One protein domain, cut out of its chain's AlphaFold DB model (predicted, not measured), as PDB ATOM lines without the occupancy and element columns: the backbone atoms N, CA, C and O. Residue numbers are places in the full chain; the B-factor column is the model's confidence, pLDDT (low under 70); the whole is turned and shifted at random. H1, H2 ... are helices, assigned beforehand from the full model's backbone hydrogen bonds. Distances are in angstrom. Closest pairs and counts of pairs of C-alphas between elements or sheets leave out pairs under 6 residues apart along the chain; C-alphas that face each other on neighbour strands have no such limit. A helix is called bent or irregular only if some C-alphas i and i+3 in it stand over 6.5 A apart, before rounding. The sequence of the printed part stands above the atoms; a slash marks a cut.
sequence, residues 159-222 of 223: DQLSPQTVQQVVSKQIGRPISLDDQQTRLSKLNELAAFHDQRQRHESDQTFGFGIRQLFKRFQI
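This is residues 159 to 222 of the 223 residues of an uncharacterized protein of Blastopirellula marina (UniProt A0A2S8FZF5). Three short helices stand round a loose frame of links, H1 and H3 near one end and H2 at the other, with no two helices touching. A short antiparallel pairing of residues 186 to 187 with 211 to 212 ties the two links together between them. The 64 printed residues, all helix in class, hold H1, H2, H3 in that order and no named strand; the whole is only just compact, close to loose, with a radius of gyration of the C-alphas of 12.8 A and spans of 31 by 30 by 23 A.

H1, residues 163 to 174, begins at C-alpha (149.750, 132.037, 125.632) and is 16.2 A long. H2, residues 193 to 205, measures 19.6 A and is irregular: C-alphas 194 and 197 are 7.1 A apart. H3, residues 213 to 220, measures 10.8 A and ends at C-alpha (144.235, 136.269, 116.760).

H1 and H3 are close but not clearly touching; their closest C-alphas, of Pro 163 and Phe 217, are 7.6 A apart. They run opposite ways at a steep tilt of 61 degrees. H2 is apart from H1 and from H3. Every O i to N i+4 pair is within hydrogen-bond range in H1 and H3, and 7 of 9 in H2.

The C-alphas farthest apart, of Asp 159 and Ser 205, are 34.3 A apart. The printed part has no cut; the link from H1 to H2 is long, 18 residues. Residues 191 to 198, of which 193 to 198 belong to H2, stand free. The pLDDT is under 70 at residues 160, 181 to 184 and 219 to 222.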
ATOM      1  N   ASP A 159     152.207 133.180 113.878       71.31
ATOM      2  CA  ASP A 159     151.989 131.730 113.820       71.31
ATOM      3  C   ASP A 159     152.331 131.014 115.136       71.31
ATOM      4  O   ASP A 159     151.745 129.982 115.453       71.31
ATOM      5  N   GLN A 160     153.236 131.582 115.936       65.88
ATOM      6  CA  GLN A 160     153.686 131.021 117.215       65.88
ATOM      7  C   GLN A 160     153.173 131.810 118.424       65.88
ATOM      8  O   GLN A 160     153.577 131.543 119.562       65.88
ATOM      9  N   LEU A 161     152.279 132.779 118.195       71.94
ATOM     10  CA  LEU A 161     151.706 133.641 119.222       71.94
ATOM     11  C   LEU A 161     150.661 132.865 120.042       71.94
ATOM     12  O   LEU A 161     149.455 133.053 119.893       71.94
ATOM     13  N   SER A 162     151.137 131.984 120.922       75.81
ATOM     14  CA  SER A 162     150.318 131.268 121.900       75.81
ATOM     15  C   SER A 162     150.545 131.821 123.315       75.81
ATOM     16  O   SER A 162     151.630 132.343 123.609       75.81
ATOM     17  N   PRO A 163     149.562 131.693 124.225       74.69
ATOM     18  CA  PRO A 163     149.750 132.037 125.632       74.69
ATOM     19  C   PRO A 163     150.959 131.320 126.243       74.69
ATOM     20  O   PRO A 163     151.702 131.936 127.004       74.69
ATOM     21  N   GLN A 164     151.191 130.054 125.877       80.25
ATOM     22  CA  GLN A 164     152.318 129.266 126.379       80.25
ATOM     23  C   GLN A 164     153.664 129.812 125.890       80.25
ATOM     24  O   GLN A 164     154.591 129.947 126.686       80.25
ATOM     25  N   THR A 165     153.770 130.192 124.612       79.12
ATOM     26  CA  THR A 165     154.995 130.782 124.053       79.12
ATOM     27  C   THR A 165     155.321 132.103 124.744       79.12
ATOM     28  O   THR A 165     156.467 132.339 125.126       79.12
ATOM     29  N   VAL A 166     154.315 132.956 124.968       81.69
ATOM     30  CA  VAL A 166     154.508 134.232 125.676       81.69
ATOM     31  C   VAL A 166     154.930 133.984 127.126       81.69
ATOM     32  O   VAL A 166     155.915 134.569 127.570       81.69
ATOM     33  N   GLN A 167     154.262 133.077 127.848       82.06
ATOM     34  CA  GLN A 167     154.663 132.688 129.208       82.06
ATOM     35  C   GLN A 167     156.115 132.203 129.250       82.06
ATOM     36  O   GLN A 167     156.884 132.634 130.106       82.06
ATOM     37  N   GLN A 168     156.513 131.335 128.321       81.69
ATOM     38  CA  GLN A 168     157.853 130.756 128.281       81.69
ATOM     39  C   GLN A 168     158.928 131.810 127.987       81.69
ATOM     40  O   GLN A 168     159.958 131.846 128.662       81.69
ATOM     41  N   VAL A 169     158.691 132.695 127.016       81.81
ATOM     42  CA  VAL A 169     159.632 133.772 126.669       81.81
ATOM     43  C   VAL A 169     159.784 134.751 127.833       81.81
ATOM     44  O   VAL A 169     160.905 135.113 128.194       81.81
ATOM     45  N   VAL A 170     158.673 135.152 128.453       80.88
ATOM     46  CA  VAL A 170     158.684 136.131 129.544       80.88
ATOM     47  C   VAL A 170     159.267 135.522 130.825       80.88
ATOM     48  O   VAL A 170     160.124 136.139 131.453       80.88
ATOM     49  N   SER A 171     158.887 134.294 131.191       79.88
ATOM     50  CA  SER A 171     159.415 133.613 132.386       79.88
ATOM     51  C   SER A 171     160.920 133.368 132.304       79.88
ATOM     52  O   SER A 171     161.634 133.630 133.273       79.88
ATOM     53  N   LYS A 172     161.428 132.967 131.131       80.56
ATOM     54  CA  LYS A 172     162.870 132.826 130.884       80.56
ATOM     55  C   LYS A 172     163.618 134.146 131.089       80.56
ATOM     56  O   LYS A 172     164.753 134.132 131.555       80.56
ATOM     57  N   GLN A 173     162.995 135.271 130.746       75.00
ATOM     58  CA  GLN A 173     163.619 136.590 130.831       75.00
ATOM     59  C   GLN A 173     163.553 137.195 132.241       75.00
ATOM     60  O   GLN A 173     164.485 137.881 132.650       75.00
ATOM     61  N   ILE A 174     162.461 136.954 132.968       78.56
ATOM     62  CA  ILE A 174     162.231 137.492 134.318       78.56
ATOM     63  C   ILE A 174     162.819 136.564 135.397       78.56
ATOM     64  O   ILE A 174     163.008 136.976 136.540       78.56
ATOM     65  N   GLY A 175     163.137 135.311 135.049       75.69
ATOM     66  CA  GLY A 175     163.644 134.307 135.988       75.69
ATOM     67  C   GLY A 175     162.587 133.836 136.993       75.69
ATOM     68  O   GLY A 175     162.930 133.267 138.025       75.69
ATOM     69  N   ARG A 176     161.300 134.097 136.718       75.69
ATOM     70  CA  ARG A 176     160.157 133.710 137.558       75.69
ATOM     71  C   ARG A 176     159.051 133.104 136.690       75.69
ATOM     72  O   ARG A 176     158.817 133.612 135.590       75.69
ATOM     73  N   PRO A 177     158.363 132.044 137.149       73.56
ATOM     74  CA  PRO A 177     157.221 131.490 136.431       73.56
ATOM     75  C   PRO A 177     156.071 132.504 136.422       73.56
ATOM     76  O   PRO A 177     155.793 133.146 137.434       73.56
ATOM     77  N   ILE A 178     155.419 132.659 135.270       75.31
ATOM     78  CA  ILE A 178     154.298 133.585 135.077       75.31
ATOM     79  C   ILE A 178     153.153 132.803 134.451       75.31
ATOM     80  O   ILE A 178     153.325 132.186 133.401       75.31
ATOM     81  N   SER A 179     151.986 132.858 135.087       77.50
ATOM     82  CA  SER A 179     150.765 132.218 134.606       77.50
ATOM     83  C   SER A 179     149.874 133.256 133.933       77.50
ATOM     84  O   SER A 179     149.390 134.177 134.576       77.50
ATOM     85  N   LEU A 180     149.646 133.090 132.631       75.19
ATOM     86  CA  LEU A 180     148.710 133.902 131.835       75.19
ATOM     87  C   LEU A 180     147.294 133.285 131.765       75.19
ATOM     88  O   LEU A 180     146.439 133.800 131.054       75.19
ATOM     89  N   ASP A 181     147.040 132.165 132.449       69.31
ATOM     90  CA  ASP A 181     145.736 131.471 132.412       69.31
ATOM     91  C   ASP A 181     144.770 131.902 133.531       69.31
ATOM     92  O   ASP A 181     143.647 131.410 133.616       69.31
ATOM     93  N   ASP A 182     145.178 132.838 134.388       68.69
ATOM     94  CA  ASP A 182     144.322 133.309 135.473       68.69
ATOM     95  C   ASP A 182     143.166 134.179 134.935       68.69
ATOM     96  O   ASP A 182     143.354 135.066 134.096       68.69
ATOM     97  N   GLN A 183     141.968 133.954 135.479       67.44
ATOM     98  CA  GLN A 183     140.768 134.772 135.287       67.44
ATOM     99  C   GLN A 183     140.986 136.239 135.668       67.44
ATOM    100  O   GLN A 183     140.237 137.094 135.195       67.44
ATOM    101  N   GLN A 184     141.990 136.544 136.491       68.44
ATOM    102  CA  GLN A 184     142.336 137.910 136.887       68.44
ATOM    103  C   GLN A 184     143.350 138.584 135.959       68.44
ATOM    104  O   GLN A 184     143.525 139.797 136.025       68.44
ATOM    105  N   THR A 185     143.984 137.847 135.043       76.56
ATOM    106  CA  THR A 185     144.985 138.463 134.168       76.56
ATOM    107  C   THR A 185     144.297 139.273 133.062       76.56
ATOM    108  O   THR A 185     143.518 138.750 132.255       76.56
ATOM    109  N   ARG A 186     144.568 140.582 133.041       79.62
ATOM    110  CA  ARG A 186     144.014 141.561 132.092       79.62
ATOM    111  C   ARG A 186     145.107 142.109 131.184       79.62
ATOM    112  O   ARG A 186     146.269 142.214 131.565       79.62
ATOM    113  N   LEU A 187     144.719 142.475 129.967       82.38
ATOM    114  CA  LEU A 187     145.596 143.069 128.965       82.38
ATOM    115  C   LEU A 187     145.009 144.385 128.471       82.38
ATOM    116  O   LEU A 187     143.822 144.465 128.160       82.38
ATOM    117  N   SER A 188     145.845 145.398 128.291       84.19
ATOM    118  CA  SER A 188     145.469 146.606 127.560       84.19
ATOM    119  C   SER A 188     146.607 147.052 126.652       84.19
ATOM    120  O   SER A 188     147.774 146.719 126.868       84.19
ATOM    121  N   LYS A 189     146.258 147.756 125.574       81.75
ATOM    122  CA  LYS A 189     147.234 148.234 124.597       81.75
ATOM    123  C   LYS A 189     147.953 149.450 125.163       81.75
ATOM    124  O   LYS A 189     147.306 150.442 125.466       81.75
ATOM    125  N   LEU A 190     149.276 149.375 125.238       80.94
ATOM    126  CA  LEU A 190     150.127 150.512 125.563       80.94
ATOM    127  C   LEU A 190     150.608 151.171 124.263       80.94
ATOM    128  O   LEU A 190     151.295 150.528 123.469       80.94
ATOM    129  N   ASN A 191     150.193 152.415 124.009       77.31
ATOM    130  CA  ASN A 191     150.593 153.150 122.798       77.31
ATOM    131  C   ASN A 191     151.988 153.775 122.945       77.31
ATOM    132  O   ASN A 191     152.775 153.737 122.005       77.31
ATOM    133  N   GLU A 192     152.292 154.302 124.130       79.38
ATOM    134  CA  GLU A 192     153.563 154.944 124.453       79.38
ATOM    135  C   GLU A 192     154.077 154.426 125.788       79.38
ATOM    136  O   GLU A 192     153.294 154.183 126.706       79.38
ATOM    137  N   LEU A 193     155.395 154.284 125.915       77.69
ATOM    138  CA  LEU A 193     155.999 153.805 127.154       77.69
ATOM    139  C   LEU A 193     155.706 154.734 128.342       77.69
ATOM    140  O   LEU A 193     155.519 154.249 129.453       77.69
ATOM    141  N   ALA A 194     155.616 156.046 128.103       77.06
ATOM    142  CA  ALA A 194     155.298 157.034 129.133       77.06
ATOM    143  C   ALA A 194     153.933 156.776 129.797       77.06
ATOM    144  O   ALA A 194     153.793 156.958 131.000       77.06
ATOM    145  N   ALA A 195     152.961 156.246 129.044       78.06
ATOM    146  CA  ALA A 195     151.622 155.933 129.544       78.06
ATOM    147  C   ALA A 195     151.561 154.647 130.392       78.06
ATOM    148  O   ALA A 195     150.485 154.261 130.848       78.06
ATOM    149  N   PHE A 196     152.687 153.944 130.588       83.00
ATOM    150  CA  PHE A 196     152.712 152.660 131.297       83.00
ATOM    151  C   PHE A 196     152.159 152.786 132.716       83.00
ATOM    152  O   PHE A 196     151.420 151.912 133.170       83.00
ATOM    153  N   HIS A 197     152.493 153.880 133.396       77.12
ATOM    154  CA  HIS A 197     152.115 154.100 134.785       77.12
ATOM    155  C   HIS A 197     150.628 154.405 134.927       77.12
ATOM    156  O   HIS A 197     149.945 153.680 135.647       77.12
ATOM    157  N   ASP A 198     150.100 155.350 134.149       79.94
ATOM    158  CA  ASP A 198     148.664 155.657 134.116       79.94
ATOM    159  C   ASP A 198     147.833 154.414 133.779       79.94
ATOM    160  O   ASP A 198     146.775 154.155 134.355       79.94
ATOM    161  N   GLN A 199     148.315 153.607 132.833       81.44
ATOM    162  CA  GLN A 199     147.627 152.399 132.401       81.44
ATOM    163  C   GLN A 199     147.677 151.297 133.463       81.44
ATOM    164  O   GLN A 199     146.703 150.558 133.614       81.44
ATOM    165  N   ARG A 200     148.779 151.195 134.210       82.06
ATOM    166  CA  ARG A 200     148.896 150.300 135.363       82.06
ATOM    167  C   ARG A 200     147.960 150.731 136.491       82.06
ATOM    168  O   ARG A 200     147.227 149.888 136.994       82.06
ATOM    169  N   GLN A 201     147.926 152.018 136.830       77.75
ATOM    170  CA  GLN A 201     147.035 152.551 137.861       77.75
ATOM    171  C   GLN A 201     145.565 152.277 137.520       77.75
ATOM    172  O   GLN A 201     144.801 151.854 138.382       77.75
ATOM    173  N   ARG A 202     145.181 152.407 136.243       78.94
ATOM    174  CA  ARG A 202     143.830 152.050 135.782       78.94
ATOM    175  C   ARG A 202     143.498 150.572 135.974       78.94
ATOM    176  O   ARG A 202     142.377 150.271 136.358       78.94
ATOM    177  N   HIS A 203     144.445 149.662 135.736       82.69
ATOM    178  CA  HIS A 203     144.249 148.233 136.025       82.69
ATOM    179  C   HIS A 203     144.100 147.946 137.521       82.69
ATOM    180  O   HIS A 203     143.387 147.018 137.893       82.69
ATOM    181  N   GLU A 204     144.768 148.723 138.373       79.44
ATOM    182  CA  GLU A 204     144.678 148.588 139.831       79.44
ATOM    183  C   GLU A 204     143.352 149.162 140.369       79.44
ATOM    184  O   GLU A 204     142.734 148.552 141.242       79.44
ATOM    185  N   SER A 205     142.874 150.285 139.818       78.56
ATOM    186  CA  SER A 205     141.621 150.930 140.234       78.56
ATOM    187  C   SER A 205     140.362 150.310 139.620       78.56
ATOM    188  O   SER A 205     139.296 150.352 140.232       78.56
ATOM    189  N   ASP A 206     140.459 149.772 138.402       80.19
ATOM    190  CA  ASP A 206     139.332 149.239 137.636       80.19
ATOM    191  C   ASP A 206     139.633 147.819 137.137       80.19
ATOM    192  O   ASP A 206     140.303 147.604 136.128       80.19
ATOM    193  N   GLN A 207     139.064 146.823 137.817       78.50
ATOM    194  CA  GLN A 207     139.230 145.412 137.446       78.50
ATOM    195  C   GLN A 207     138.468 145.003 136.171       78.50
ATOM    196  O   GLN A 207     138.647 143.886 135.658       78.50
ATOM    197  N   THR A 208     137.606 145.883 135.657       80.31
ATOM    198  CA  THR A 208     136.905 145.698 134.380       80.31
ATOM    199  C   THR A 208     137.693 146.262 133.199       80.31
ATOM    200  O   THR A 208     137.389 145.939 132.050       80.31
ATOM    201  N   PHE A 209     138.743 147.044 133.467       81.06
ATOM    202  CA  PHE A 209     139.582 147.636 132.441       81.06
ATOM    203  C   PHE A 209     140.453 146.584 131.732       81.06
ATOM    204  O   PHE A 209     141.128 145.750 132.336       81.06
ATOM    205  N   GLY A 210     140.460 146.647 130.399       80.56
ATOM    206  CA  GLY A 210     141.227 145.748 129.541       80.56
ATOM    207  C   GLY A 210     140.459 144.510 129.073       80.56
ATOM    208  O   GLY A 210     139.247 144.388 129.211       80.56
ATOM    209  N   PHE A 211     141.190 143.590 128.452       80.44
ATOM    210  CA  PHE A 211     140.654 142.379 127.839       80.44
ATOM    211  C   PHE A 211     141.246 141.139 128.499       80.44
ATOM    212  O   PHE A 211     142.416 141.120 128.891       80.44
ATOM    213  N   GLY A 212     140.451 140.073 128.577       80.50
ATOM    214  CA  GLY A 212     140.955 138.771 128.994       80.50
ATOM    215  C   GLY A 212     141.896 138.181 127.942       80.50
ATOM    216  O   GLY A 212     141.633 138.256 126.740       80.50
ATOM    217  N   ILE A 213     142.958 137.517 128.392       79.69
ATOM    218  CA  ILE A 213     143.934 136.822 127.535       79.69
ATOM    219  C   ILE A 213     143.257 135.886 126.541       79.69
ATOM    220  O   ILE A 213     143.500 135.971 125.339       79.69
ATOM    221  N   ARG A 214     142.308 135.066 127.001       77.31
ATOM    222  CA  ARG A 214     141.572 134.152 126.120       77.31
ATOM    223  C   ARG A 214     140.806 134.881 125.011       77.31
ATOM    224  O   ARG A 214     140.722 134.355 123.908       77.31
ATOM    225  N   GLN A 215     140.272 136.077 125.267       77.31
ATOM    226  CA  GLN A 215     139.585 136.872 124.241       77.31
ATOM    227  C   GLN A 215     140.570 137.453 123.221       77.31
ATOM    228  O   GLN A 215     140.283 137.442 122.024       77.31
ATOM    229  N   LEU A 216     141.744 137.901 123.680       78.88
ATOM    230  CA  LEU A 216     142.810 138.387 122.806       78.88
ATOM    231  C   LEU A 216     143.270 137.283 121.841       78.88
ATOM    232  O   LEU A 216     143.269 137.480 120.628       78.88
ATOM    233  N   PHE A 217     143.622 136.109 122.366       75.69
ATOM    234  CA  PHE A 217     144.120 135.006 121.541       75.69
ATOM    235  C   PHE A 217     143.032 134.408 120.643       75.69
ATOM    236  O   PHE A 217     143.315 134.135 119.481       75.69
ATOM    237  N   LYS A 218     141.774 134.319 121.102       74.94
ATOM    238  CA  LYS A 218     140.639 133.958 120.230       74.94
ATOM    239  C   LYS A 218     140.514 134.886 119.021       74.94
ATOM    240  O   LYS A 218     140.190 134.423 117.936       74.94
ATOM    241  N   ARG A 219     140.786 136.183 119.194       67.06
ATOM    242  CA  ARG A 219     140.747 137.165 118.102       67.06
ATOM    243  C   ARG A 219     141.921 137.021 117.131       67.06
ATOM    244  O   ARG A 219     141.760 137.318 115.953       67.06
ATOM    245  N   PHE A 220     143.078 136.566 117.609       68.88
ATOM    246  CA  PHE A 220     144.235 136.269 116.760       68.88
ATOM    247  C   PHE A 220     144.164 134.893 116.082       68.88
ATOM    248  O   PHE A 220     144.839 134.697 115.081       68.88
ATOM    249  N   GLN A 221     143.323 133.979 116.577       63.22
ATOM    250  CA  GLN A 221     143.062 132.662 115.983       63.22
ATOM    251  C   GLN A 221     141.975 132.666 114.890       63.22
ATOM    252  O   GLN A 221     141.535 131.602 114.466       63.22
ATOM    253  N   ILE A 222     141.542 133.835 114.401       46.69
ATOM    254  CA  ILE A 222     140.712 133.919 113.190       46.69
ATOM    255  C   ILE A 222     141.636 133.877 111.966       46.69
ATOM    256  O   ILE A 222     141.997 134.921 111.421       46.69
TER     257      ILE A 222